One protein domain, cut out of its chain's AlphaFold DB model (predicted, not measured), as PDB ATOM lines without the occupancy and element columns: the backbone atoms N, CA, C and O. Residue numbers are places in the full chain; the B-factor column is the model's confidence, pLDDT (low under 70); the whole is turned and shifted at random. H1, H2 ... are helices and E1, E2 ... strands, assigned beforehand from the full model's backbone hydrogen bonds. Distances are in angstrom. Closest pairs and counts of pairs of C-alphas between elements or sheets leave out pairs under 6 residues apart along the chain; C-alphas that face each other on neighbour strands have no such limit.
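AT A GLANCE: This is residues 28 to 72 of the 163 residues of an uncharacterized protein of Hevea brasiliensis (UniProt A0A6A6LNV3). A long two-stranded hairpin, E2 and E3, makes most of the length, and the earlier part of the printed chain, with the short strand E1 and the small helix H1, lies loosely to one side of it, on the E3 side. A gap stays open between E1 and the hairpin. The printed part has 45 residues, with one named helix and three named strands in the order E1, H1, E2, E3; the sheet is E2 - E3, antiparallel. The class is mixed, helices and strands, with 22 residues, under half, in named elements. The whole is elongated, spanning 33 by 18 by 18 A, and only just compact, close to loose, with a radius of gyration of the C-alphas of 11.2 A.

IN THESE COORDINATES: E2, residues 54 to 59, is 16.4 A long and begins at C-alpha 54 (-53.383, -38.801, -8.613). E3, residues 66 to 71, is also 16.4 A long and ends at C-alpha 71 (-56.161, -36.501, -5.167). H1 holds residues 41 to 46 and measures 9.2 A. E1, residues 35 to 38, measures 9.5 A and begins at C-alpha 35 (-43.272, -25.673, 2.513).

HOW THE PARTS SIT: E2 and E3 form an antiparallel hairpin, with 161 degrees between their directions. The C-alphas of Val 57 and Ile 68 face each other at 4.5 A. N 56 and O 69 are within hydrogen-bond range at 2.8 A, as are N 67 and O 58 at 2.9 A. H1 and E3 are near each other, with 5 pairs of C-alphas within 10 A. In H1, 1 of 2 O i to N i+4 pairs is within hydrogen-bond range. E1 and H1 meet only through their link. E1 is apart from E2 and E3 and pairs with no named strand.

THE WHOLE: The two farthest C-alphas, those of Leu 51 and Gln 62, are 33.0 A apart. The printed part has no cut and no long link; E1 to H1 is tight. Mean pLDDT of the printed part is 75.2; residues 28 to 30 and 32 to 42 are under 70.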
ATOM      1  N   ASP A  28     -44.528 -24.919  -2.120       69.31
ATOM      2  CA  ASP A  28     -45.514 -24.389  -1.189       69.31
ATOM      3  C   ASP A  28     -46.811 -25.205  -1.301       69.31
ATOM      4  O   ASP A  28     -47.273 -25.538  -2.398       69.31
ATOM      5  N   ASP A  29     -47.391 -25.559  -0.157       66.19
ATOM      6  CA  ASP A  29     -48.716 -26.165  -0.089       66.19
ATOM      7  C   ASP A  29     -49.792 -25.110  -0.396       66.19
ATOM      8  O   ASP A  29     -49.605 -23.904  -0.222       66.19
ATOM      9  N   LEU A  30     -50.949 -25.570  -0.860       60.19
ATOM     10  CA  LEU A  30     -52.089 -24.741  -1.233       60.19
ATOM     11  C   LEU A  30     -52.712 -24.041  -0.011       60.19
ATOM     12  O   LEU A  30     -53.390 -23.026  -0.163       60.19
ATOM     13  N   ASP A  31     -52.452 -24.551   1.198       73.12
ATOM     14  CA  ASP A  31     -52.782 -23.875   2.456       73.12
ATOM     15  C   ASP A  31     -51.863 -22.672   2.768       73.12
ATOM     16  O   ASP A  31     -52.203 -21.851   3.622       73.12
ATOM     17  N   GLY A  32     -50.726 -22.540   2.072       67.50
ATOM     18  CA  GLY A  32     -49.717 -21.497   2.277       67.50
ATOM     19  C   GLY A  32     -49.000 -21.553   3.633       67.50
ATOM     20  O   GLY A  32     -48.229 -20.650   3.955       67.50
ATOM     21  N   LEU A  33     -49.263 -22.577   4.448       65.19
ATOM     22  CA  LEU A  33     -48.697 -22.756   5.785       65.19
ATOM     23  C   LEU A  33     -47.478 -23.675   5.764       65.19
ATOM     24  O   LEU A  33     -46.598 -23.549   6.617       65.19
ATOM     25  N   HIS A  34     -47.422 -24.590   4.798       60.66
ATOM     26  CA  HIS A  34     -46.384 -25.603   4.727       60.66
ATOM     27  C   HIS A  34     -45.550 -25.471   3.454       60.66
ATOM     28  O   HIS A  34     -46.073 -25.322   2.355       60.66
ATOM     29  N   VAL A  35     -44.227 -25.566   3.619       64.81
ATOM     30  CA  VAL A  35     -43.272 -25.673   2.513       64.81
ATOM     31  C   VAL A  35     -42.652 -27.054   2.569       64.81
ATOM     32  O   VAL A  35     -41.976 -27.427   3.531       64.81
ATOM     33  N   TRP A  36     -42.878 -27.823   1.522       57.19
ATOM     34  CA  TRP A  36     -42.426 -29.188   1.430       57.19
ATOM     35  C   TRP A  36     -41.117 -29.283   0.666       57.19
ATOM     36  O   TRP A  36     -41.028 -28.836  -0.469       57.19
ATOM     37  N   ASN A  37     -40.111 -29.923   1.261       57.72
ATOM     38  CA  ASN A  37     -38.849 -30.243   0.598       57.72
ATOM     39  C   ASN A  37     -38.848 -31.734   0.266       57.72
ATOM     40  O   ASN A  37     -38.617 -32.569   1.141       57.72
ATOM     41  N   PHE A  38     -39.164 -32.101  -0.973       61.56
ATOM     42  CA  PHE A  38     -39.473 -33.497  -1.268       61.56
ATOM     43  C   PHE A  38     -38.260 -34.338  -1.649       61.56
ATOM     44  O   PHE A  38     -37.499 -34.011  -2.558       61.56
ATOM     45  N   LYS A  39     -38.213 -35.531  -1.045       56.41
ATOM     46  CA  LYS A  39     -37.777 -36.770  -1.694       56.41
ATOM     47  C   LYS A  39     -39.030 -37.641  -1.847       56.41
ATOM     48  O   LYS A  39     -39.601 -38.049  -0.843       56.41
ATOM     49  N   TYR A  40     -39.454 -37.903  -3.088       56.06
ATOM     50  CA  TYR A  40     -40.733 -38.492  -3.564       56.06
ATOM     51  C   TYR A  40     -41.505 -39.485  -2.652       56.06
ATOM     52  O   TYR A  40     -42.726 -39.569  -2.722       56.06
ATOM     53  N   ARG A  41     -40.832 -40.235  -1.773       59.06
ATOM     54  CA  ARG A  41     -41.433 -41.275  -0.922       59.06
ATOM     55  C   ARG A  41     -42.284 -40.746   0.243       59.06
ATOM     56  O   ARG A  41     -43.188 -41.446   0.679       59.06
ATOM     57  N   GLU A  42     -41.986 -39.567   0.787       69.00
ATOM     58  CA  GLU A  42     -42.648 -39.079   2.012       69.00
ATOM     59  C   GLU A  42     -44.059 -38.539   1.750       69.00
ATOM     60  O   GLU A  42     -44.998 -38.908   2.447       69.00
ATOM     61  N   PHE A  43     -44.230 -37.768   0.673       76.62
ATOM     62  CA  PHE A  43     -45.518 -37.208   0.254       76.62
ATOM     63  C   PHE A  43     -46.591 -38.288   0.029       76.62
ATOM     64  O   PHE A  43     -47.715 -38.173   0.511       76.62
ATOM     65  N   VAL A  44     -46.221 -39.387  -0.639       76.62
ATOM     66  CA  VAL A  44     -47.110 -40.538  -0.878       76.62
ATOM     67  C   VAL A  44     -47.638 -41.114   0.435       76.62
ATOM     68  O   VAL A  44     -48.827 -41.398   0.540       76.62
ATOM     69  N   ASN A  45     -46.780 -41.243   1.449       76.62
ATOM     70  CA  ASN A  45     -47.177 -41.782   2.746       76.62
ATOM     71  C   ASN A  45     -48.076 -40.808   3.516       76.62
ATOM     72  O   ASN A  45     -49.103 -41.230   4.039       76.62
ATOM     73  N   THR A  46     -47.718 -39.521   3.559       82.12
ATOM     74  CA  THR A  46     -48.489 -38.489   4.271       82.12
ATOM     75  C   THR A  46     -49.914 -38.371   3.738       82.12
ATOM     76  O   THR A  46     -50.859 -38.289   4.518       82.12
ATOM     77  N   HIS A  47     -50.087 -38.429   2.416       82.00
ATOM     78  CA  HIS A  47     -51.402 -38.348   1.771       82.00
ATOM     79  C   HIS A  47     -52.044 -39.726   1.523       82.00
ATOM     80  O   HIS A  47     -53.093 -39.831   0.882       82.00
ATOM     81  N   GLY A  48     -51.413 -40.793   2.028       86.81
ATOM     82  CA  GLY A  48     -51.887 -42.172   1.937       86.81
ATOM     83  C   GLY A  48     -52.137 -42.642   0.508       86.81
ATOM     84  O   GLY A  48     -53.069 -43.414   0.295       86.81
ATOM     85  N   LEU A  49     -51.391 -42.136  -0.474       84.75
ATOM     86  CA  LEU A  49     -51.654 -42.383  -1.888       84.75
ATOM     87  C   LEU A  49     -51.380 -43.842  -2.256       84.75
ATOM     88  O   LEU A  49     -50.408 -44.456  -1.822       84.75
ATOM     89  N   SER A  50     -52.259 -44.383  -3.086       85.00
ATOM     90  CA  SER A  50     -52.243 -45.758  -3.572       85.00
ATOM     91  C   SER A  50     -52.318 -45.802  -5.095       85.00
ATOM     92  O   SER A  50     -52.556 -44.790  -5.754       85.00
ATOM     93  N   LEU A  51     -52.084 -46.982  -5.670       78.50
ATOM     94  CA  LEU A  51     -52.227 -47.188  -7.108       78.50
ATOM     95  C   LEU A  51     -53.629 -46.753  -7.568       78.50
ATOM     96  O   LEU A  51     -54.625 -47.267  -7.067       78.50
ATOM     97  N   GLY A  52     -53.682 -45.836  -8.534       78.75
ATOM     98  CA  GLY A  52     -54.928 -45.250  -9.038       78.75
ATOM     99  C   GLY A  52     -55.230 -43.850  -8.499       78.75
ATOM    100  O   GLY A  52     -56.056 -43.161  -9.087       78.75
ATOM    101  N   ASP A  53     -54.546 -43.408  -7.442       84.94
ATOM    102  CA  ASP A  53     -54.606 -42.023  -6.974       84.94
ATOM    103  C   ASP A  53     -53.735 -41.105  -7.842       84.94
ATOM    104  O   ASP A  53     -52.812 -41.542  -8.537       84.94
ATOM    105  N   PHE A  54     -54.016 -39.807  -7.777       78.44
ATOM    106  CA  PHE A  54     -53.383 -38.801  -8.613       78.44
ATOM    107  C   PHE A  54     -52.582 -37.811  -7.773       78.44
ATOM    108  O   PHE A  54     -52.955 -37.448  -6.658       78.44
ATOM    109  N   ILE A  55     -51.491 -37.331  -8.357       83.50
ATOM    110  CA  ILE A  55     -50.762 -36.161  -7.883       83.50
ATOM    111  C   ILE A  55     -50.891 -35.108  -8.974       83.50
ATOM    112  O   ILE A  55     -50.598 -35.383 -10.137       83.50
ATOM    113  N   VAL A  56     -51.340 -33.917  -8.602       85.31
ATOM    114  CA  VAL A  56     -51.458 -32.769  -9.497       85.31
ATOM    115  C   VAL A  56     -50.383 -31.766  -9.117       85.31
ATOM    116  O   VAL A  56     -50.239 -31.436  -7.945       85.31
ATOM    117  N   VAL A  57     -49.628 -31.288 -10.101       82.19
ATOM    118  CA  VAL A  57     -48.620 -30.243  -9.911       82.19
ATOM    119  C   VAL A  57     -49.009 -29.053 -10.774       82.19
ATOM    120  O   VAL A  57     -49.171 -29.189 -11.986       82.19
ATOM    121  N   TYR A  58     -49.151 -27.895 -10.146       83.12
ATOM    122  CA  TYR A  58     -49.356 -26.613 -10.799       83.12
ATOM    123  C   TYR A  58     -48.037 -25.855 -10.832       83.12
ATOM    124  O   TYR A  58     -47.261 -25.912  -9.879       83.12
ATOM    125  N   LYS A  59     -47.804 -25.129 -11.920       83.38
ATOM    126  CA  LYS A  59     -46.676 -24.218 -12.067       83.38
ATOM    127  C   LYS A  59     -47.221 -22.833 -12.383       83.38
ATOM    128  O   LYS A  59     -47.979 -22.676 -13.335       83.38
ATOM    129  N   ASP A  60     -46.829 -21.845 -11.596       79.50
ATOM    130  CA  ASP A  60     -47.039 -20.443 -11.927       79.50
ATOM    131  C   ASP A  60     -45.932 -19.996 -12.887       79.50
ATOM    132  O   ASP A  60     -44.755 -19.983 -12.530       79.50
ATOM    133  N   ASP A  61     -46.289 -19.632 -14.118       78.88
ATOM    134  CA  ASP A  61     -45.312 -19.198 -15.117       78.88
ATOM    135  C   ASP A  61     -44.723 -17.810 -14.838       78.88
ATOM    136  O   ASP A  61     -43.633 -17.510 -15.331       78.88
ATOM    137  N   GLN A  62     -45.378 -16.971 -14.030       79.81
ATOM    138  CA  GLN A  62     -44.830 -15.660 -13.680       79.81
ATOM    139  C   GLN A  62     -43.731 -15.785 -12.632       79.81
ATOM    140  O   GLN A  62     -42.639 -15.243 -12.802       79.81
ATOM    141  N   ASN A  63     -44.006 -16.548 -11.578       77.62
ATOM    142  CA  ASN A  63     -43.121 -16.624 -10.419       77.62
ATOM    143  C   ASN A  63     -42.250 -17.887 -10.425       77.62
ATOM    144  O   ASN A  63     -41.344 -18.007  -9.607       77.62
ATOM    145  N   GLN A  64     -42.500 -18.812 -11.360       73.81
ATOM    146  CA  GLN A  64     -41.896 -20.149 -11.410       73.81
ATOM    147  C   GLN A  64     -42.129 -20.955 -10.119       73.81
ATOM    148  O   GLN A  64     -41.356 -21.860  -9.806       73.81
ATOM    149  N   ASN A  65     -43.203 -20.644  -9.387       79.81
ATOM    150  CA  ASN A  65     -43.593 -21.363  -8.181       79.81
ATOM    151  C   ASN A  65     -44.338 -22.641  -8.551       79.81
ATOM    152  O   ASN A  65     -45.082 -22.675  -9.532       79.81
ATOM    153  N   TYR A  66     -44.169 -23.676  -7.735       77.44
ATOM    154  CA  TYR A  66     -44.846 -24.950  -7.921       77.44
ATOM    155  C   TYR A  66     -45.731 -25.252  -6.718       77.44
ATOM    156  O   TYR A  66     -45.305 -25.074  -5.579       77.44
ATOM    157  N   VAL A  67     -46.939 -25.735  -6.991       80.38
ATOM    158  CA  VAL A  67     -47.904 -26.187  -5.984       80.38
ATOM    159  C   VAL A  67     -48.270 -27.629  -6.292       80.38
ATOM    160  O   VAL A  67     -48.493 -27.977  -7.449       80.38
ATOM    161  N   ILE A  68     -48.349 -28.474  -5.270       82.81
ATOM    162  CA  ILE A  68     -48.661 -29.899  -5.407       82.81
ATOM    163  C   ILE A  68     -49.929 -30.252  -4.633       82.81
ATOM    164  O   ILE A  68     -50.160 -29.761  -3.535       82.81
ATOM    165  N   GLN A  69     -50.755 -31.123  -5.206       85.06
ATOM    166  CA  GLN A  69     -51.984 -31.614  -4.598       85.06
ATOM    167  C   GLN A  69     -52.091 -33.131  -4.768       85.06
ATOM    168  O   GLN A  69     -51.905 -33.663  -5.861       85.06
ATOM    169  N   ALA A  70     -52.438 -33.830  -3.688       84.88
ATOM    170  CA  ALA A  70     -52.810 -35.239  -3.716       84.88
ATOM    171  C   ALA A  70     -54.326 -35.377  -3.933       84.88
ATOM    172  O   ALA A  70     -55.106 -34.701  -3.265       84.88
ATOM    173  N   LYS A  71     -54.749 -36.257  -4.844       83.25
ATOM    174  CA  LYS A  71     -56.161 -36.501  -5.167       83.25
ATOM    175  C   LYS A  71     -56.465 -37.992  -5.135       83.25
ATOM    176  O   LYS A  71     -55.772 -38.777  -5.783       83.25
ATOM    177  N   LYS A  72     -57.517 -38.386  -4.413       88.81
ATOM    178  CA  LYS A  72     -57.941 -39.784  -4.350       88.81
ATOM    179  C   LYS A  72     -58.750 -40.162  -5.580       88.81
ATOM    180  O   LYS A  72     -59.538 -39.368  -6.088       88.81
TER     181      LYS A  72